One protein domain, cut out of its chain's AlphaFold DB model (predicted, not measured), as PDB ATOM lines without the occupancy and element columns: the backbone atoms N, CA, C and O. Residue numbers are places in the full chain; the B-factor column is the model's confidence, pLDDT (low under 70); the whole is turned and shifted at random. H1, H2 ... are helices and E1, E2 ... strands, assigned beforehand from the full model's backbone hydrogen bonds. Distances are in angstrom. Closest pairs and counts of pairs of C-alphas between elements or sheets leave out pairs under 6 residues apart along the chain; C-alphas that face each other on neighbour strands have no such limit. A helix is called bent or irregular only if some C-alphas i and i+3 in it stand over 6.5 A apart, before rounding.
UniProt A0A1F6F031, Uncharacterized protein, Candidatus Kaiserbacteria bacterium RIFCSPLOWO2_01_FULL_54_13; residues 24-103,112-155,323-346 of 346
ATOM      1  N   ARG A  24     276.452 301.494 345.524       79.44
ATOM      2  CA  ARG A  24     276.951 300.300 346.220       79.44
ATOM      3  C   ARG A  24     276.407 299.017 345.601       79.44
ATOM      4  O   ARG A  24     277.179 298.106 345.322       79.44
ATOM      5  N   GLU A  25     275.107 298.973 345.327       75.81
ATOM      6  CA  GLU A  25     274.456 297.843 344.663       75.81
ATOM      7  C   GLU A  25     275.013 297.603 343.261       75.81
ATOM      8  O   GLU A  25     275.287 296.460 342.902       75.81
ATOM      9  N   LEU A  26     275.230 298.665 342.475       74.94
ATOM     10  CA  LEU A  26     275.856 298.561 341.157       74.94
ATOM     11  C   LEU A  26     277.259 297.937 341.243       74.94
ATOM     12  O   LEU A  26     277.562 297.024 340.474       74.94
ATOM     13  N   ILE A  27     278.086 298.415 342.179       79.00
ATOM     14  CA  ILE A  27     279.452 297.923 342.414       79.00
ATOM     15  C   ILE A  27     279.422 296.444 342.814       79.00
ATOM     16  O   ILE A  27     280.105 295.627 342.196       79.00
ATOM     17  N   ASP A  28     278.591 296.081 343.790       86.81
ATOM     18  CA  ASP A  28     278.520 294.717 344.318       86.81
ATOM     19  C   ASP A  28     277.919 293.740 343.312       86.81
ATOM     20  O   ASP A  28     278.376 292.603 343.195       86.81
ATOM     21  N   ARG A  29     276.895 294.167 342.568       77.50
ATOM     22  CA  ARG A  29     276.299 293.365 341.498       77.50
ATOM     23  C   ARG A  29     277.314 293.120 340.393       77.50
ATOM     24  O   ARG A  29     277.483 291.974 339.997       77.50
ATOM     25  N   GLY A  30     278.012 294.164 339.940       77.56
ATOM     26  CA  GLY A  30     279.078 294.036 338.948       77.56
ATOM     27  C   GLY A  30     280.165 293.067 339.413       77.56
ATOM     28  O   GLY A  30     280.483 292.129 338.692       77.56
ATOM     29  N   TRP A  31     280.647 293.223 340.649       89.19
ATOM     30  CA  TRP A  31     281.678 292.357 341.230       89.19
ATOM     31  C   TRP A  31     281.254 290.885 341.344       89.19
ATOM     32  O   TRP A  31     282.061 289.971 341.159       89.19
ATOM     33  N   LYS A  32     279.973 290.631 341.636       89.12
ATOM     34  CA  LYS A  32     279.412 289.272 341.697       89.12
ATOM     35  C   LYS A  32     279.284 288.617 340.317       89.12
ATOM     36  O   LYS A  32     279.268 287.388 340.251       89.12
ATOM     37  N   GLU A  33     279.225 289.393 339.233       85.81
ATOM     38  CA  GLU A  33     279.197 288.883 337.857       85.81
ATOM     39  C   GLU A  33     280.600 288.445 337.416       85.81
ATOM     40  O   GLU A  33     281.336 289.174 336.751       85.81
ATOM     41  N   LYS A  34     280.967 287.213 337.770       93.44
ATOM     42  CA  LYS A  34     282.238 286.580 337.400       93.44
ATOM     43  C   LYS A  34     282.021 285.256 336.676       93.44
ATOM     44  O   LYS A  34     281.026 284.569 336.900       93.44
ATOM     45  N   SER A  35     282.974 284.885 335.831       94.06
ATOM     46  CA  SER A  35     282.942 283.645 335.055       94.06
ATOM     47  C   SER A  35     284.345 283.063 334.916       94.06
ATOM     48  O   SER A  35     285.329 283.793 334.816       94.06
ATOM     49  N   THR A  36     284.450 281.739 334.886       95.75
ATOM     50  CA  THR A  36     285.684 281.038 334.523       95.75
ATOM     51  C   THR A  36     285.346 280.068 333.411       95.75
ATOM     52  O   THR A  36     284.445 279.244 333.551       95.75
ATOM     53  N   PHE A  37     286.057 280.174 332.297       94.88
ATOM     54  CA  PHE A  37     285.800 279.363 331.116       94.88
ATOM     55  C   PHE A  37     287.100 279.056 330.384       94.88
ATOM     56  O   PHE A  37     288.171 279.576 330.706       94.88
ATOM     57  N   ARG A  38     287.018 278.161 329.405       94.62
ATOM     58  CA  ARG A  38     288.175 277.665 328.670       94.62
ATOM     59  C   ARG A  38     287.928 277.784 327.173       94.62
ATOM     60  O   ARG A  38     286.889 277.346 326.695       94.62
ATOM     61  N   ILE A  39     288.908 278.326 326.451       93.69
ATOM     62  CA  ILE A  39     288.941 278.328 324.984       93.69
ATOM     63  C   ILE A  39     290.182 277.544 324.556       93.69
ATOM     64  O   ILE A  39     291.312 277.890 324.912       93.69
ATOM     65  N   GLY A  40     289.984 276.441 323.831       89.75
ATOM     66  CA  GLY A  40     291.067 275.523 323.477       89.75
ATOM     67  C   GLY A  40     291.792 274.979 324.716       89.75
ATOM     68  O   GLY A  40     291.203 274.292 325.551       89.75
ATOM     69  N   GLN A  41     293.088 275.273 324.847       90.44
ATOM     70  CA  GLN A  41     293.912 274.871 325.999       90.44
ATOM     71  C   GLN A  41     294.090 275.986 327.046       90.44
ATOM     72  O   GLN A  41     294.787 275.783 328.039       90.44
ATOM     73  N   ARG A  42     293.479 277.161 326.848       94.12
ATOM     74  CA  ARG A  42     293.684 278.341 327.695       94.12
ATOM     75  C   ARG A  42     292.486 278.583 328.609       94.12
ATOM     76  O   ARG A  42     291.345 278.611 328.150       94.12
ATOM     77  N   ASN A  43     292.764 278.808 329.892       96.44
ATOM     78  CA  ASN A  43     291.768 279.235 330.872       96.44
ATOM     79  C   ASN A  43     291.652 280.763 330.888       96.44
ATOM     80  O   ASN A  43     292.665 281.469 330.847       96.44
ATOM     81  N   PHE A  44     290.422 281.244 331.004       97.38
ATOM     82  CA  PHE A  44     290.066 282.647 331.142       97.38
ATOM     83  C   PHE A  44     289.284 282.841 332.439       97.38
ATOM     84  O   PHE A  44     288.398 282.050 332.767       97.38
ATOM     85  N   GLU A  45     289.614 283.898 333.169       97.69
ATOM     86  CA  GLU A  45     288.837 284.385 334.306       97.69
ATOM     87  C   GLU A  45     288.257 285.736 333.914       97.69
ATOM     88  O   GLU A  45     289.010 286.665 333.651       97.69
ATOM     89  N   MET A  46     286.935 285.857 333.855       96.19
ATOM     90  CA  MET A  46     286.259 287.117 333.581       96.19
ATOM     91  C   MET A  46     285.675 287.682 334.866       96.19
ATOM     92  O   MET A  46     284.923 287.005 335.567       96.19
ATOM     93  N   GLN A  47     286.028 288.928 335.153       96.81
ATOM     94  CA  GLN A  47     285.607 289.668 336.326       96.81
ATOM     95  C   GLN A  47     284.820 290.899 335.888       96.81
ATOM     96  O   GLN A  47     285.377 291.825 335.296       96.81
ATOM     97  N   GLY A  48     283.531 290.903 336.220       91.00
ATOM     98  CA  GLY A  48     282.680 292.073 336.121       91.00
ATOM     99  C   GLY A  48     283.113 293.134 337.127       91.00
ATOM    100  O   GLY A  48     283.337 292.840 338.303       91.00
ATOM    101  N   VAL A  49     283.239 294.375 336.681       87.69
ATOM    102  CA  VAL A  49     283.597 295.516 337.527       87.69
ATOM    103  C   VAL A  49     282.770 296.734 337.138       87.69
ATOM    104  O   VAL A  49     282.349 296.876 335.995       87.69
ATOM    105  N   ALA A  50     282.518 297.632 338.085       82.31
ATOM    106  CA  ALA A  50     282.137 298.993 337.736       82.31
ATOM    107  C   ALA A  50     283.431 299.803 337.576       82.31
ATOM    108  O   ALA A  50     284.287 299.774 338.459       82.31
ATOM    109  N   HIS A  51     283.596 300.509 336.457       83.06
ATOM    110  CA  HIS A  51     284.805 301.292 336.175       83.06
ATOM    111  C   HIS A  51     284.793 302.625 336.934       83.06
ATOM    112  O   HIS A  51     284.703 303.695 336.345       83.06
ATOM    113  N   ILE A  52     284.806 302.557 338.263       79.06
ATOM    114  CA  ILE A  52     284.767 303.720 339.150       79.06
ATOM    115  C   ILE A  52     285.707 303.528 340.336       79.06
ATOM    116  O   ILE A  52     286.021 302.408 340.744       79.06
ATOM    117  N   ARG A  53     286.143 304.645 340.921       81.12
ATOM    118  CA  ARG A  53     287.100 304.659 342.031       81.12
ATOM    119  C   ARG A  53     286.632 303.854 343.243       81.12
ATOM    120  O   ARG A  53     287.428 303.143 343.840       81.12
ATOM    121  N   GLU A  54     285.352 303.919 343.582       82.62
ATOM    122  CA  GLU A  54     284.793 303.235 344.749       82.62
ATOM    123  C   GLU A  54     284.912 301.704 344.635       82.62
ATOM    124  O   GLU A  54     285.012 301.008 345.644       82.62
ATOM    125  N   THR A  55     284.974 301.163 343.412       85.94
ATOM    126  CA  THR A  55     285.288 299.746 343.187       85.94
ATOM    127  C   THR A  55     286.728 299.421 343.577       85.94
ATOM    128  O   THR A  55     286.965 298.365 344.155       85.94
ATOM    129  N   LEU A  56     287.685 300.321 343.330       87.25
ATOM    130  CA  LEU A  56     289.067 300.147 343.794       87.25
ATOM    131  C   LEU A  56     289.159 300.228 345.316       87.25
ATOM    132  O   LEU A  56     289.848 299.413 345.924       87.25
ATOM    133  N   ASP A  57     288.460 301.185 345.926       87.25
ATOM    134  CA  ASP A  57     288.476 301.364 347.380       87.25
ATOM    135  C   ASP A  57     287.932 300.109 348.086       87.25
ATOM    136  O   ASP A  57     288.497 299.665 349.088       87.25
ATOM    137  N   ARG A  58     286.884 299.484 347.527       91.06
ATOM    138  CA  ARG A  58     286.276 298.272 348.087       91.06
ATOM    139  C   ARG A  58     287.007 296.974 347.724       91.06
ATOM    140  O   ARG A  58     287.231 296.143 348.599       91.06
ATOM    141  N   TYR A  59     287.363 296.784 346.454       95.25
ATOM    142  CA  TYR A  59     287.820 295.497 345.908       95.25
ATOM    143  C   TYR A  59     289.245 295.519 345.335       95.25
ATOM    144  O   TYR A  59     289.728 294.506 344.829       95.25
ATOM    145  N   GLY A  60     289.969 296.636 345.435       93.94
ATOM    146  CA  GLY A  60     291.278 296.811 344.799       93.94
ATOM    147  C   GLY A  60     292.325 295.772 345.208       93.94
ATOM    148  O   GLY A  60     293.091 295.318 344.364       93.94
ATOM    149  N   LYS A  61     292.324 295.322 346.472       96.50
ATOM    150  CA  LYS A  61     293.229 294.251 346.937       96.50
ATOM    151  C   LYS A  61     292.929 292.907 346.278       96.50
ATOM    152  O   LYS A  61     293.851 292.187 345.900       96.50
ATOM    153  N   GLU A  62     291.648 292.566 346.151       97.62
ATOM    154  CA  GLU A  62     291.217 291.335 345.490       97.62
ATOM    155  C   GLU A  62     291.580 291.397 344.008       97.62
ATOM    156  O   GLU A  62     292.227 290.480 343.509       97.62
ATOM    157  N   LEU A  63     291.264 292.515 343.343       97.19
ATOM    158  CA  LEU A  63     291.587 292.758 341.937       97.19
ATOM    159  C   LEU A  63     293.092 292.638 341.664       97.19
ATOM    160  O   LEU A  63     293.498 291.939 340.735       97.19
ATOM    161  N   GLU A  64     293.934 293.240 342.508       97.94
ATOM    162  CA  GLU A  64     295.388 293.140 342.381       97.94
ATOM    163  C   GLU A  64     295.884 291.694 342.543       97.94
ATOM    164  O   GLU A  64     296.751 291.247 341.789       97.94
ATOM    165  N   ALA A  65     295.302 290.920 343.463       98.06
ATOM    166  CA  ALA A  65     295.626 289.503 343.610       98.06
ATOM    167  C   ALA A  65     295.215 288.672 342.375       98.06
ATOM    168  O   ALA A  65     295.902 287.707 342.026       98.06
ATOM    169  N   MET A  66     294.125 289.040 341.685       98.12
ATOM    170  CA  MET A  66     293.755 288.444 340.389       98.12
ATOM    171  C   MET A  66     294.786 288.764 339.313       98.12
ATOM    172  O   MET A  66     295.249 287.864 338.610       98.12
ATOM    173  N   ILE A  67     295.202 290.024 339.228       97.94
ATOM    174  CA  ILE A  67     296.217 290.471 338.275       97.94
ATOM    175  C   ILE A  67     297.536 289.727 338.513       97.94
ATOM    176  O   ILE A  67     298.114 289.190 337.567       97.94
ATOM    177  N   ALA A  68     297.981 289.608 339.765       97.75
ATOM    178  CA  ALA A  68     299.238 288.956 340.125       97.75
ATOM    179  C   ALA A  68     299.327 287.495 339.644       97.75
ATOM    180  O   ALA A  68     300.365 287.081 339.115       97.75
ATOM    181  N   ARG A  69     298.236 286.719 339.757       97.38
ATOM    182  CA  ARG A  69     298.189 285.308 339.316       97.38
ATOM    183  C   ARG A  69     297.904 285.115 337.823       97.38
ATOM    184  O   ARG A  69     298.043 284.000 337.323       97.38
ATOM    185  N   SER A  70     297.485 286.165 337.119       98.06
ATOM    186  CA  SER A  70     297.144 286.087 335.696       98.06
ATOM    187  C   SER A  70     298.383 285.946 334.802       98.06
ATOM    188  O   SER A  70     299.486 286.371 335.161       98.06
ATOM    189  N   SER A  71     298.211 285.375 333.613       96.75
ATOM    190  CA  SER A  71     299.243 285.351 332.565       96.75
ATOM    191  C   SER A  71     299.280 286.648 331.746       96.75
ATOM    192  O   SER A  71     300.329 287.021 331.216       96.75
ATOM    193  N   LEU A  72     298.132 287.320 331.644       96.56
ATOM    194  CA  LEU A  72     297.889 288.573 330.938       96.56
ATOM    195  C   LEU A  72     296.557 289.162 331.438       96.56
ATOM    196  O   LEU A  72     295.669 288.407 331.842       96.56
ATOM    197  N   VAL A  73     296.420 290.487 331.377       97.31
ATOM    198  CA  VAL A  73     295.189 291.210 331.724       97.31
ATOM    199  C   VAL A  73     294.544 291.760 330.453       97.31
ATOM    200  O   VAL A  73     295.184 292.500 329.721       97.31
ATOM    201  N   VAL A  74     293.295 291.410 330.175       96.25
ATOM    202  CA  VAL A  74     292.473 291.970 329.099       96.25
ATOM    203  C   VAL A  74     291.585 293.051 329.700       96.25
ATOM    204  O   VAL A  74     290.863 292.769 330.655       96.25
ATOM    205  N   LEU A  75     291.646 294.269 329.168       92.00
ATOM    206  CA  LEU A  75     290.880 295.408 329.670       92.00
ATOM    207  C   LEU A  75     289.887 295.900 328.628       92.00
ATOM    208  O   LEU A  75     290.254 296.076 327.465       92.00
ATOM    209  N   GLU A  76     288.666 296.166 329.086       83.31
ATOM    210  CA  GLU A  76     287.677 296.899 328.307       83.31
ATOM    211  C   GLU A  76     288.163 298.326 328.085       83.31
ATOM    212  O   GLU A  76     288.365 299.067 329.041       83.31
ATOM    213  N   ASP A  77     288.347 298.700 326.825       71.75
ATOM    214  CA  ASP A  77     288.529 300.069 326.375       71.75
ATOM    215  C   ASP A  77     289.528 300.901 327.198       71.75
ATOM    216  O   ASP A  77     289.282 302.065 327.490       71.75
ATOM    217  N   ALA A  78     290.662 300.307 327.591       68.56
ATOM    218  CA  ALA A  78     291.621 300.939 328.499       68.56
ATOM    219  C   ALA A  78     292.252 302.202 327.875       68.56
ATOM    220  O   ALA A  78     293.236 302.123 327.131       68.56
ATOM    221  N   PRO A  79     291.748 303.401 328.195       63.72
ATOM    222  CA  PRO A  79     291.972 304.571 327.359       63.72
ATOM    223  C   PRO A  79     293.336 305.209 327.634       63.72
ATOM    224  O   PRO A  79     293.934 305.815 326.747       63.72
ATOM    225  N   ILE A  80     293.876 305.001 328.836       62.16
ATOM    226  CA  ILE A  80     295.229 305.404 329.234       62.16
ATOM    227  C   ILE A  80     296.279 304.621 328.449       62.16
ATOM    228  O   ILE A  80     297.206 305.211 327.902       62.16
ATOM    229  N   VAL A  81     296.092 303.308 328.315       60.88
ATOM    230  CA  VAL A  81     296.980 302.439 327.527       60.88
ATOM    231  C   VAL A  81     296.931 302.813 326.040       60.88
ATOM    232  O   VAL A  81     297.939 302.750 325.343       60.88
ATOM    233  N   LEU A  82     295.770 303.266 325.562       64.31
ATOM    234  CA  LEU A  82     295.579 303.771 324.200       64.31
ATOM    235  C   LEU A  82     296.044 305.227 324.010       64.31
ATOM    236  O   LEU A  82     295.970 305.742 322.897       64.31
ATOM    237  N   GLY A  83     296.470 305.921 325.071       61.19
ATOM    238  CA  GLY A  83     296.798 307.349 325.037       61.19
ATOM    239  C   GLY A  83     295.608 308.269 324.721       61.19
ATOM    240  O   GLY A  83     295.813 309.462 324.472       61.19
ATOM    241  N   LYS A  84     294.368 307.752 324.737       55.56
ATOM    242  CA  LYS A  84     293.127 308.472 324.381       55.56
ATOM    243  C   LYS A  84     292.909 309.709 325.252       55.56
ATOM    244  O   LYS A  84     292.512 310.737 324.731       55.56
ATOM    245  N   PHE A  85     293.298 309.664 326.525       51.94
ATOM    246  CA  PHE A  85     293.167 310.797 327.451       51.94
ATOM    247  C   PHE A  85     294.483 311.511 327.772       51.94
ATOM    248  O   PHE A  85     294.633 312.128 328.827       51.94
ATOM    249  N   SER A  86     295.453 311.477 326.854       53.12
ATOM    250  CA  SER A  86     296.576 312.416 326.935       53.12
ATOM    251  C   SER A  86     296.048 313.860 326.900       53.12
ATOM    252  O   SER A  86     295.062 314.154 326.222       53.12
ATOM    253  N   LYS A  87     296.707 314.791 327.607       47.12
ATOM    254  CA  LYS A  87     296.298 316.211 327.658       47.12
ATOM    255  C   LYS A  87     296.107 316.817 326.258       47.12
ATOM    256  O   LYS A  87     295.251 317.671 326.065       47.12
ATOM    257  N   SER A  88     296.880 316.353 325.275       43.56
ATOM    258  CA  SER A  88     296.750 316.723 323.864       43.56
ATOM    259  C   SER A  88     295.490 316.173 323.187       43.56
ATOM    260  O   SER A  88     294.886 316.893 322.397       43.56
ATOM    261  N   ASN A  89     295.072 314.943 323.498       43.91
ATOM    262  CA  ASN A  89     293.880 314.325 322.908       43.91
ATOM    263  C   ASN A  89     292.587 314.852 323.538       43.91
ATOM    264  O   ASN A  89     291.646 315.141 322.809       43.91
ATOM    265  N   LEU A  90     292.581 315.117 324.848       47.06
ATOM    266  CA  LEU A  90     291.468 315.798 325.525       47.06
ATOM    267  C   LEU A  90     291.200 317.191 324.932       47.06
ATOM    268  O   LEU A  90     290.055 317.565 324.696       47.06
ATOM    269  N   LEU A  91     292.258 317.950 324.622       44.62
ATOM    270  CA  LEU A  91     292.138 319.243 323.936       44.62
ATOM    271  C   LEU A  91     291.639 319.101 322.488       44.62
ATOM    272  O   LEU A  91     290.973 320.004 321.982       44.62
ATOM    273  N   ALA A  92     291.968 318.002 321.807       43.47
ATOM    274  CA  ALA A  92     291.480 317.720 320.459       43.47
ATOM    275  C   ALA A  92     289.992 317.329 320.463       43.47
ATOM    276  O   ALA A  92     289.237 317.836 319.636       43.47
ATOM    277  N   GLU A  93     289.550 316.516 321.425       42.25
ATOM    278  CA  GLU A  93     288.136 316.172 321.609       42.25
ATOM    279  C   GLU A  93     287.304 317.397 322.001       42.25
ATOM    280  O   GLU A  93     286.283 317.659 321.371       42.25
ATOM    281  N   GLN A  94     287.777 318.233 322.931       46.59
ATOM    282  CA  GLN A  94     287.116 319.504 323.270       46.59
ATOM    283  C   GLN A  94     286.954 320.433 322.055       46.59
ATOM    284  O   GLN A  94     285.929 321.101 321.912       46.59
ATOM    285  N   ARG A  95     287.941 320.464 321.149       42.94
ATOM    286  CA  ARG A  95     287.855 321.225 319.891       42.94
ATOM    287  C   ARG A  95     286.850 320.630 318.911       42.94
ATOM    288  O   ARG A  95     286.188 321.394 318.224       42.94
ATOM    289  N   LEU A  96     286.722 319.305 318.850       40.53
ATOM    290  CA  LEU A  96     285.714 318.633 318.025       40.53
ATOM    291  C   LEU A  96     284.293 318.892 318.550       40.53
ATOM    292  O   LEU A  96     283.402 319.155 317.753       40.53
ATOM    293  N   PHE A  97     284.094 318.941 319.871       40.28
ATOM    294  CA  PHE A  97     282.814 319.340 320.475       40.28
ATOM    295  C   PHE A  97     282.460 320.812 320.231       40.28
ATOM    296  O   PHE A  97     281.294 321.139 320.037       40.28
ATOM    297  N   ALA A  98     283.453 321.704 320.179       41.91
ATOM    298  CA  ALA A  98     283.247 323.094 319.768       41.91
ATOM    299  C   ALA A  98     282.918 323.241 318.266       41.91
ATOM    300  O   ALA A  98     282.561 324.325 317.819       41.91
ATOM    301  N   LEU A  99     283.055 322.177 317.471       38.41
ATOM    302  CA  LEU A  99     282.714 322.159 316.047       38.41
ATOM    303  C   LEU A  99     281.388 321.441 315.763       38.41
ATOM    304  O   LEU A  99     280.971 321.419 314.606       38.41
ATOM    305  N   ASP A 100     280.713 320.902 316.784       40.84
ATOM    306  CA  ASP A 100     279.387 320.300 316.642       40.84
ATOM    307  C   ASP A 100     278.362 321.382 316.227       40.84
ATOM    308  O   ASP A 100     278.107 322.321 316.992       40.84
ATOM    309  N   PRO A 101     277.757 321.292 315.026       40.53
ATOM    310  CA  PRO A 101     276.769 322.260 314.554       40.53
ATOM    311  C   PRO A 101     275.466 322.254 315.374       40.53
ATOM    312  O   PRO A 101     274.657 323.172 315.224       40.53
ATOM    313  N   TYR A 102     275.263 321.262 316.249       37.03
ATOM    314  CA  TYR A 102     274.133 321.169 317.175       37.03
ATOM    315  C   TYR A 102     274.437 321.707 318.578       37.03
ATOM    316  O   TYR A 102     273.518 321.821 319.399       37.03
ATOM    317  N   ALA A 103     275.684 322.096 318.864       42.09
ATOM    318  CA  ALA A 103     276.019 322.797 320.093       42.09
ATOM    319  C   ALA A 103     275.406 324.208 320.043       42.09
ATOM    320  O   ALA A 103     275.903 325.117 319.373       42.09
ATOM    321  N   ALA A 112     276.973 326.722 324.429       40.38
ATOM    322  CA  ALA A 112     276.164 326.220 325.533       40.38
ATOM    323  C   ALA A 112     276.011 324.704 325.399       40.38
ATOM    324  O   ALA A 112     274.946 324.169 325.074       40.38
ATOM    325  N   ALA A 113     277.088 323.979 325.666       38.28
ATOM    326  CA  ALA A 113     276.886 322.658 326.206       38.28
ATOM    327  C   ALA A 113     276.155 322.839 327.539       38.28
ATOM    328  O   ALA A 113     276.536 323.666 328.357       38.28
ATOM    329  N   THR A 114     275.060 322.120 327.747       39.78
ATOM    330  CA  THR A 114     274.381 322.089 329.043       39.78
ATOM    331  C   THR A 114     275.401 321.677 330.110       39.78
ATOM    332  O   THR A 114     275.737 320.491 330.181       39.78
ATOM    333  N   ASP A 115     275.900 322.638 330.894       40.31
ATOM    334  CA  ASP A 115     277.034 322.487 331.825       40.31
ATOM    335  C   ASP A 115     276.920 321.230 332.702       40.31
ATOM    336  O   ASP A 115     277.892 320.517 332.917       40.31
ATOM    337  N   LEU A 116     275.705 320.869 333.121       34.44
ATOM    338  CA  LEU A 116     275.434 319.698 333.962       34.44
ATOM    339  C   LEU A 116     275.696 318.344 333.277       34.44
ATOM    340  O   LEU A 116     276.204 317.423 333.909       34.44
ATOM    341  N   ALA A 117     275.359 318.200 331.992       38.12
ATOM    342  CA  ALA A 117     275.533 316.930 331.279       38.12
ATOM    343  C   ALA A 117     276.988 316.705 330.846       38.12
ATOM    344  O   ALA A 117     277.408 315.559 330.687       38.12
ATOM    345  N   GLN A 118     277.748 317.787 330.653       40.16
ATOM    346  CA  GLN A 118     279.190 317.709 330.464       40.16
ATOM    347  C   GLN A 118     279.888 317.397 331.783       40.16
ATOM    348  O   GLN A 118     280.657 316.446 331.816       40.16
ATOM    349  N   ASP A 119     279.577 318.092 332.877       38.38
ATOM    350  CA  ASP A 119     280.218 317.867 334.181       38.38
ATOM    351  C   ASP A 119     279.972 316.433 334.711       38.38
ATOM    352  O   ASP A 119     280.875 315.759 335.211       38.38
ATOM    353  N   GLU A 120     278.776 315.871 334.489       40.34
ATOM    354  CA  GLU A 120     278.487 314.465 334.812       40.34
ATOM    355  C   GLU A 120     279.191 313.449 333.896       40.34
ATOM    356  O   GLU A 120     279.560 312.366 334.355       40.34
ATOM    357  N   ARG A 121     279.398 313.754 332.608       44.31
ATOM    358  CA  ARG A 121     280.151 312.867 331.700       44.31
ATOM    359  C   ARG A 121     281.649 312.949 331.954       44.31
ATOM    360  O   ARG A 121     282.271 311.906 332.114       44.31
ATOM    361  N   TYR A 122     282.194 314.155 332.092       46.47
ATOM    362  CA  TYR A 122     283.592 314.384 332.442       46.47
ATOM    363  C   TYR A 122     283.935 313.757 333.794       46.47
ATOM    364  O   TYR A 122     284.946 313.076 333.898       46.47
ATOM    365  N   SER A 123     283.071 313.875 334.810       52.34
ATOM    366  CA  SER A 123     283.306 313.210 336.101       52.34
ATOM    367  C   SER A 123     283.219 311.678 336.026       52.34
ATOM    368  O   SER A 123     283.947 310.986 336.748       52.34
ATOM    369  N   ARG A 124     282.379 311.116 335.143       52.59
ATOM    370  CA  ARG A 124     282.346 309.667 334.863       52.59
ATOM    371  C   ARG A 124     283.593 309.196 334.117       52.59
ATOM    372  O   ARG A 124     284.156 308.176 334.501       52.59
ATOM    373  N   GLU A 125     284.040 309.928 333.103       57.88
ATOM    374  CA  GLU A 125     285.258 309.629 332.341       57.88
ATOM    375  C   GLU A 125     286.512 309.772 333.209       57.88
ATOM    376  O   GLU A 125     287.367 308.892 333.206       57.88
ATOM    377  N   GLU A 126     286.592 310.810 334.044       62.31
ATOM    378  CA  GLU A 126     287.660 310.977 335.032       62.31
ATOM    379  C   GLU A 126     287.662 309.819 336.046       62.31
ATOM    380  O   GLU A 126     288.717 309.263 336.354       62.31
ATOM    381  N   SER A 127     286.487 309.376 336.506       62.53
ATOM    382  CA  SER A 127     286.366 308.220 337.408       62.53
ATOM    383  C   SER A 127     286.779 306.897 336.749       62.53
ATOM    384  O   SER A 127     287.448 306.083 337.392       62.53
ATOM    385  N   ALA A 128     286.418 306.685 335.480       65.19
ATOM    386  CA  ALA A 128     286.837 305.521 334.702       65.19
ATOM    387  C   ALA A 128     288.346 305.542 334.433       65.19
ATOM    388  O   ALA A 128     289.010 304.513 334.555       65.19
ATOM    389  N   ASN A 129     288.918 306.716 334.174       72.00
ATOM    390  CA  ASN A 129     290.358 306.890 334.018       72.00
ATOM    391  C   ASN A 129     291.112 306.528 335.290       72.00
ATOM    392  O   ASN A 129     292.057 305.750 335.222       72.00
ATOM    393  N   VAL A 130     290.656 306.996 336.453       77.56
ATOM    394  CA  VAL A 130     291.239 306.596 337.744       77.56
ATOM    395  C   VAL A 130     291.186 305.076 337.929       77.56
ATOM    396  O   VAL A 130     292.150 304.483 338.415       77.56
ATOM    397  N   PHE A 131     290.089 304.429 337.521       85.75
ATOM    398  CA  PHE A 131     289.974 302.972 337.566       85.75
ATOM    399  C   PHE A 131     291.014 302.281 336.672       85.75
ATOM    400  O   PHE A 131     291.806 301.470 337.159       85.75
ATOM    401  N   PHE A 132     291.045 302.614 335.381       87.56
ATOM    402  CA  PHE A 132     291.954 301.977 334.429       87.56
ATOM    403  C   PHE A 132     293.426 302.283 334.720       87.56
ATOM    404  O   PHE A 132     294.262 301.400 334.530       87.56
ATOM    405  N   ASP A 133     293.744 303.472 335.237       85.44
ATOM    406  CA  ASP A 133     295.099 303.844 335.656       85.44
ATOM    407  C   ASP A 133     295.587 302.957 336.799       85.44
ATOM    408  O   ASP A 133     296.693 302.412 336.768       85.44
ATOM    409  N   ALA A 134     294.731 302.748 337.801       89.00
ATOM    410  CA  ALA A 134     295.055 301.900 338.935       89.00
ATOM    411  C   ALA A 134     295.262 300.446 338.497       89.00
ATOM    412  O   ALA A 134     296.237 299.815 338.906       89.00
ATOM    413  N   VAL A 135     294.391 299.924 337.629       92.81
ATOM    414  CA  VAL A 135     294.516 298.564 337.084       92.81
ATOM    415  C   VAL A 135     295.785 298.419 336.243       92.81
ATOM    416  O   VAL A 135     296.511 297.433 336.392       92.81
ATOM    417  N   ALA A 136     296.107 299.412 335.411       90.81
ATOM    418  CA  ALA A 136     297.349 299.433 334.654       90.81
ATOM    419  C   ALA A 136     298.564 299.469 335.593       90.81
ATOM    420  O   ALA A 136     299.472 298.655 335.463       90.81
ATOM    421  N   THR A 137     298.548 300.315 336.620       90.69
ATOM    422  CA  THR A 137     299.607 300.386 337.637       90.69
ATOM    423  C   THR A 137     299.798 299.049 338.366       90.69
ATOM    424  O   THR A 137     300.931 298.603 338.573       90.69
ATOM    425  N   MET A 138     298.709 298.361 338.725       94.81
ATOM    426  CA  MET A 138     298.762 297.013 339.302       94.81
ATOM    427  C   MET A 138     299.400 296.019 338.320       94.81
ATOM    428  O   MET A 138     300.302 295.269 338.695       94.81
ATOM    429  N   ALA A 139     298.989 296.034 337.049       94.75
ATOM    430  CA  ALA A 139     299.565 295.180 336.012       94.75
ATOM    431  C   ALA A 139     301.067 295.445 335.820       94.75
ATOM    432  O   ALA A 139     301.856 294.498 335.810       94.75
ATOM    433  N   ALA A 140     301.483 296.712 335.759       91.94
ATOM    434  CA  ALA A 140     302.879 297.129 335.659       91.94
ATOM    435  C   ALA A 140     303.722 296.610 336.835       91.94
ATOM    436  O   ALA A 140     304.780 296.010 336.621       91.94
ATOM    437  N   ARG A 141     303.225 296.760 338.071       93.06
ATOM    438  CA  ARG A 141     303.880 296.270 339.296       93.06
ATOM    439  C   ARG A 141     304.133 294.763 339.253       93.06
ATOM    440  O   ARG A 141     305.216 294.306 339.610       93.06
ATOM    441  N   HIS A 142     303.158 294.004 338.753       95.12
ATOM    442  CA  HIS A 142     303.239 292.547 338.598       95.12
ATOM    443  C   HIS A 142     303.828 292.102 337.252       95.12
ATOM    444  O   HIS A 142     303.783 290.913 336.924       95.12
ATOM    445  N   LYS A 143     304.392 293.037 336.471       93.56
ATOM    446  CA  LYS A 143     305.000 292.809 335.147       93.56
ATOM    447  C   LYS A 143     304.071 292.065 334.182       93.56
ATOM    448  O   LYS A 143     304.509 291.219 333.401       93.56
ATOM    449  N   LYS A 144     302.774 292.354 334.255       94.56
ATOM    450  CA  LYS A 144     301.754 291.785 333.377       94.56
ATOM    451  C   LYS A 144     301.619 292.637 332.125       94.56
ATOM    452  O   LYS A 144     301.682 293.863 332.176       94.56
ATOM    453  N   ARG A 145     301.423 291.960 330.998       94.69
ATOM    454  CA  ARG A 145     301.001 292.602 329.752       94.69
ATOM    455  C   ARG A 145     299.518 292.935 329.835       94.69
ATOM    456  O   ARG A 145     298.765 292.204 330.486       94.69
ATOM    457  N   ILE A 146     299.126 293.994 329.140       95.00
ATOM    458  CA  ILE A 146     297.725 294.367 328.956       95.00
ATOM    459  C   ILE A 146     297.330 294.046 327.521       95.00
ATOM    460  O   ILE A 146     298.063 294.364 326.593       95.00
ATOM    461  N   CYS A 147     296.185 293.412 327.330       94.44
ATOM    462  CA  CYS A 147     295.543 293.254 326.039       94.44
ATOM    463  C   CYS A 147     294.287 294.119 326.011       94.44
ATOM    464  O   CYS A 147     293.552 294.180 326.993       94.44
ATOM    465  N   ILE A 148     294.029 294.761 324.885       91.19
ATOM    466  CA  ILE A 148     292.777 295.461 324.622       91.19
ATOM    467  C   ILE A 148     292.141 294.770 323.432       91.19
ATOM    468  O   ILE A 148     292.805 294.589 322.409       91.19
ATOM    469  N   VAL A 149     290.883 294.369 323.587       89.00
ATOM    470  CA  VAL A 149     290.092 293.727 322.537       89.00
ATOM    471  C   VAL A 149     288.809 294.520 322.364       89.00
ATOM    472  O   VAL A 149     287.808 294.257 323.031       89.00
ATOM    473  N   ASP A 150     288.856 295.493 321.459       81.00
ATOM    474  CA  ASP A 150     287.765 296.434 321.245       81.00
ATOM    475  C   ASP A 150     287.711 296.949 319.800       81.00
ATOM    476  O   ASP A 150     288.714 296.929 319.081       81.00
ATOM    477  N   PRO A 151     286.545 297.439 319.348       76.38
ATOM    478  CA  PRO A 151     286.440 298.226 318.122       76.38
ATOM    479  C   PRO A 151     287.252 299.536 318.192       76.38
ATOM    480  O   PRO A 151     287.330 300.175 319.240       76.38
ATOM    481  N   THR A 152     287.845 299.974 317.074       63.72
ATOM    482  CA  THR A 152     288.826 301.086 317.044       63.72
ATOM    483  C   THR A 152     288.295 302.510 317.253       63.72
ATOM    484  O   THR A 152     289.112 303.429 317.260       63.72
ATOM    485  N   SER A 153     286.993 302.771 317.414       54.03
ATOM    486  CA  SER A 153     286.481 304.156 317.455       54.03
ATOM    487  C   SER A 153     285.550 304.460 318.628       54.03
ATOM    488  O   SER A 153     284.552 303.771 318.821       54.03
ATOM    489  N   HIS A 154     285.841 305.581 319.300       50.75
ATOM    490  CA  HIS A 154     284.904 306.356 320.136       50.75
ATOM    491  C   HIS A 154     284.727 307.783 319.647       50.75
ATOM    492  O   HIS A 154     284.272 308.631 320.406       50.75
ATOM    493  N   SER A 155     285.108 308.085 318.401       43.56
ATOM    494  CA  SER A 155     284.835 309.413 317.860       43.56
ATOM    495  C   SER A 155     283.343 309.705 318.014       43.56
ATOM    496  O   SER A 155     282.509 308.825 317.789       43.56
ATOM    497  N   SER A 323     295.072 294.556 320.587       90.00
ATOM    498  CA  SER A 323     296.383 295.164 320.822       90.00
ATOM    499  C   SER A 323     296.961 294.669 322.141       90.00
ATOM    500  O   SER A 323     296.289 294.734 323.167       90.00
ATOM    501  N   ILE A 324     298.208 294.198 322.127       91.50
ATOM    502  CA  ILE A 324     298.936 293.796 323.337       91.50
ATOM    503  C   ILE A 324     299.981 294.859 323.652       91.50
ATOM    504  O   ILE A 324     300.730 295.277 322.771       91.50
ATOM    505  N   TYR A 325     300.035 295.265 324.913       91.19
ATOM    506  CA  TYR A 325     300.912 296.294 325.441       91.19
ATOM    507  C   TYR A 325     301.817 295.725 326.522       91.19
ATOM    508  O   TYR A 325     301.392 294.954 327.393       91.19
ATOM    509  N   GLN A 326     303.064 296.177 326.497       90.56
ATOM    510  CA  GLN A 326     304.045 295.893 327.525       90.56
ATOM    511  C   GLN A 326     304.428 297.181 328.247       90.56
ATOM    512  O   GLN A 326     304.724 298.201 327.625       90.56
ATOM    513  N   HIS A 327     304.456 297.108 329.574       90.00
ATOM    514  CA  HIS A 327     304.953 298.193 330.401       90.00
ATOM    515  C   HIS A 327     306.481 298.297 330.309       90.00
ATOM    516  O   HIS A 327     307.190 297.300 330.504       90.00
ATOM    517  N   ARG A 328     306.999 299.504 330.066       82.88
ATOM    518  CA  ARG A 328     308.429 299.809 330.116       82.88
ATOM    519  C   ARG A 328     308.674 301.024 331.009       82.88
ATOM    520  O   ARG A 328     308.177 302.112 330.751       82.88
ATOM    521  N   VAL A 329     309.562 300.845 331.987       75.81
ATOM    522  CA  VAL A 329     310.117 301.955 332.770       75.81
ATOM    523  C   VAL A 329     311.188 302.654 331.932       75.81
ATOM    524  O   VAL A 329     312.228 302.062 331.622       75.81
ATOM    525  N   VAL A 330     310.953 303.910 331.552       68.81
ATOM    526  CA  VAL A 330     311.921 304.713 330.794       68.81
ATOM    527  C   VAL A 330     312.819 305.474 331.772       68.81
ATOM    528  O   VAL A 330     312.397 306.435 332.413       68.81
ATOM    529  N   LYS A 331     314.090 305.057 331.899       58.25
ATOM    530  CA  LYS A 331     315.071 305.749 332.757       58.25
ATOM    531  C   LYS A 331     315.178 307.229 332.365       58.25
ATOM    532  O   LYS A 331     315.496 307.539 331.222       58.25
ATOM    533  N   GLY A 332     314.966 308.123 333.332       59.06
ATOM    534  CA  GLY A 332     315.095 309.574 333.152       59.06
ATOM    535  C   GLY A 332     313.791 310.310 332.824       59.06
ATOM    536  O   GLY A 332     313.781 311.537 332.872       59.06
ATOM    537  N   LYS A 333     312.687 309.597 332.566       55.22
ATOM    538  CA  LYS A 333     311.336 310.173 332.576       55.22
ATOM    539  C   LYS A 333     310.654 309.858 333.910       55.22
ATOM    540  O   LYS A 333     310.922 308.826 334.517       55.22
ATOM    541  N   LYS A 334     309.785 310.761 334.376       54.19
ATOM    542  CA  LYS A 334     308.918 310.530 335.550       54.19
ATOM    543  C   LYS A 334     307.681 309.683 335.223       54.19
ATOM    544  O   LYS A 334     306.888 309.430 336.119       54.19
ATOM    545  N   GLU A 335     307.508 309.295 333.962       56.91
ATOM    546  CA  GLU A 335     306.292 308.665 333.457       56.91
ATOM    547  C   GLU A 335     306.590 307.240 332.986       56.91
ATOM    548  O   GLU A 335     307.558 306.989 332.261       56.91
ATOM    549  N   ASP A 336     305.745 306.324 333.446       67.31
ATOM    550  CA  ASP A 336     305.653 304.940 333.005       67.31
ATOM    551  C   ASP A 336     304.993 304.893 331.613       67.31
ATOM    552  O   ASP A 336     304.003 305.584 331.370       67.31
ATOM    553  N   GLU A 337     305.530 304.097 330.680       78.62
ATOM    554  CA  GLU A 337     305.006 304.009 329.308       78.62
ATOM    555  C   GLU A 337     304.481 302.596 328.997       78.62
ATOM    556  O   GLU A 337     305.145 301.581 329.247       78.62
ATOM    557  N   TRP A 338     303.288 302.529 328.396       82.94
ATOM    558  CA  TRP A 338     302.730 301.316 327.796       82.94
ATOM    559  C   TRP A 338     303.011 301.321 326.300       82.94
ATOM    560  O   TRP A 338     302.488 302.150 325.559       82.94
ATOM    561  N   ILE A 339     303.842 300.387 325.850       81.94
ATOM    562  CA  ILE A 339     304.282 300.326 324.458       81.94
ATOM    563  C   ILE A 339     303.500 299.219 323.749       81.94
ATOM    564  O   ILE A 339     303.450 298.102 324.277       81.94
ATOM    565  N   PRO A 340     302.901 299.485 322.573       82.19
ATOM    566  CA  PRO A 340     302.274 298.436 321.782       82.19
ATOM    567  C   PRO A 340     303.334 297.413 321.345       82.19
ATOM    568  O   PRO A 340     304.304 297.751 320.672       82.19
ATOM    569  N   GLU A 341     303.149 296.158 321.745       81.44
ATOM    570  CA  GLU A 341     303.988 295.014 321.370       81.44
ATOM    571  C   GLU A 341     303.497 294.406 320.054       81.44
ATOM    572  O   GLU A 341     304.284 294.064 319.170       81.44
ATOM    573  N   THR A 342     302.181 294.236 319.910       80.50
ATOM    574  CA  THR A 342     301.588 293.641 318.709       80.50
ATOM    575  C   THR A 342     300.164 294.133 318.499       80.50
ATOM    576  O   THR A 342     299.426 294.346 319.461       80.50
ATOM    577  N   HIS A 343     299.779 294.269 317.232       82.69
ATOM    578  CA  HIS A 343     298.445 294.663 316.801       82.69
ATOM    579  C   HIS A 343     297.890 293.619 315.828       82.69
ATOM    580  O   HIS A 343     298.549 293.270 314.847       82.69
ATOM    581  N   TYR A 344     296.690 293.118 316.105       80.94
ATOM    582  CA  TYR A 344     296.012 292.103 315.311       80.94
ATOM    583  C   TYR A 344     294.666 292.652 314.823       80.94
ATOM    584  O   TYR A 344     293.815 292.964 315.661       80.94
ATOM    585  N   PRO A 345     294.434 292.743 313.503       82.25
ATOM    586  CA  PRO A 345     293.081 292.909 312.986       82.25
ATOM    587  C   PRO A 345     292.271 291.631 313.264       82.25
ATOM    588  O   PRO A 345     292.822 290.528 313.148       82.25
ATOM    589  N   LEU A 346     290.999 291.779 313.652       78.19
ATOM    590  CA  LEU A 346     290.108 290.663 314.005       78.19
ATOM    591  C   LEU A 346     289.059 290.345 312.937       78.19
ATOM    592  O   LEU A 346     288.397 291.251 312.386       78.19
TER     593      LEU A 346
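This is residues 24 to 103, 112 to 155 and 323 to 346 of the 346 residues of an uncharacterized protein of Candidatus Kaiserbacteria bacterium RIFCSPLOWO2_01_FULL_54_13 (UniProt A0A1F6F031). A long helix, H4, runs through the middle, its later residues between the kinked helix H2 and a strongly twisted four-stranded sheet, E3 E4 E5 E6, while its residues 115 to 123 stick out. The hairpin E1 and E2 lies beyond E3, with H1 packed on E2, and H3 lies off toward the end where H4 begins. The printed part has 148 residues, with four named helices and six named strands in the order H1 E1 E2 H2 E3 H3 H4 E4 E5 E6; the class is mixed, helices and strands. The larger sheet is mixed and E1 E2 is antiparallel. The whole is compact, with a radius of gyration of the C-alphas of 17.1 A and spans of 52 by 42 by 34 A.

H1, residues 24 to 32, begins at C-alpha 24 (276.951, 300.300, 346.220). E1 is residues 34 to 39 and E2 residues 42 to 49, 22.2 A long. H2, residues 53 to 69, spans 22.5 A; it has a kink of 78 degrees near residue 60 and is irregular, C-alphas 58 and 61 being 8.1 A apart. E3 is residues 72 to 75 and H3 residues 87 to 97. H4, residues 115 to 141, runs 38.3 A from C-alpha 115 (277.034, 322.487, 331.825). E4 is residues 146 to 151, E5 residues 323 to 329, and E6, residues 336 to 345, runs 26.5 A to C-alpha 345 (293.081, 292.909, 312.986).

H1 and E2 come closest at the C-alphas of Gly 30 and Val 49, 5.0 A. In the antiparallel hairpin E1 and E2, N 37 and O 44 are 3.0 A apart, within hydrogen-bond range. H4 touches H2 with residues 127 to 139 alone, closest at the C-alphas of Arg 53 and Phe 131, 5.6 A, at a shallow tilt of 26 degrees, the same way. H4 is on the sheet E3 E4 E5 E6, two layers, a helix on one face of a sheet, at a height over the sheet of 6.2 A. E3 and E4 are parallel, with N 147 and O 73 at 2.7 A; E4 and E5 are antiparallel, with N 325 and O 146 at 2.7 A; the hairpin E5 and E6 has N 341 and O 324 at 2.8 A. H3 and H4 are apart. Every O i to N i+4 pair is within hydrogen-bond range in H1, H3 and H4, and 11 of 13 in H2.

The C-alphas farthest apart, of Gln 41 and Ala 112, are 54.3 A apart. Residues 104 to 111 and 156 to 322 are not printed, with gaps of 6.4 A and 18.6 A between C-alphas. The link E3 to H3 is long. Mean pLDDT of the printed part is 74.6; residues 78 to 103, 112 to 128, 152 to 155 and 330 to 336 are under 70.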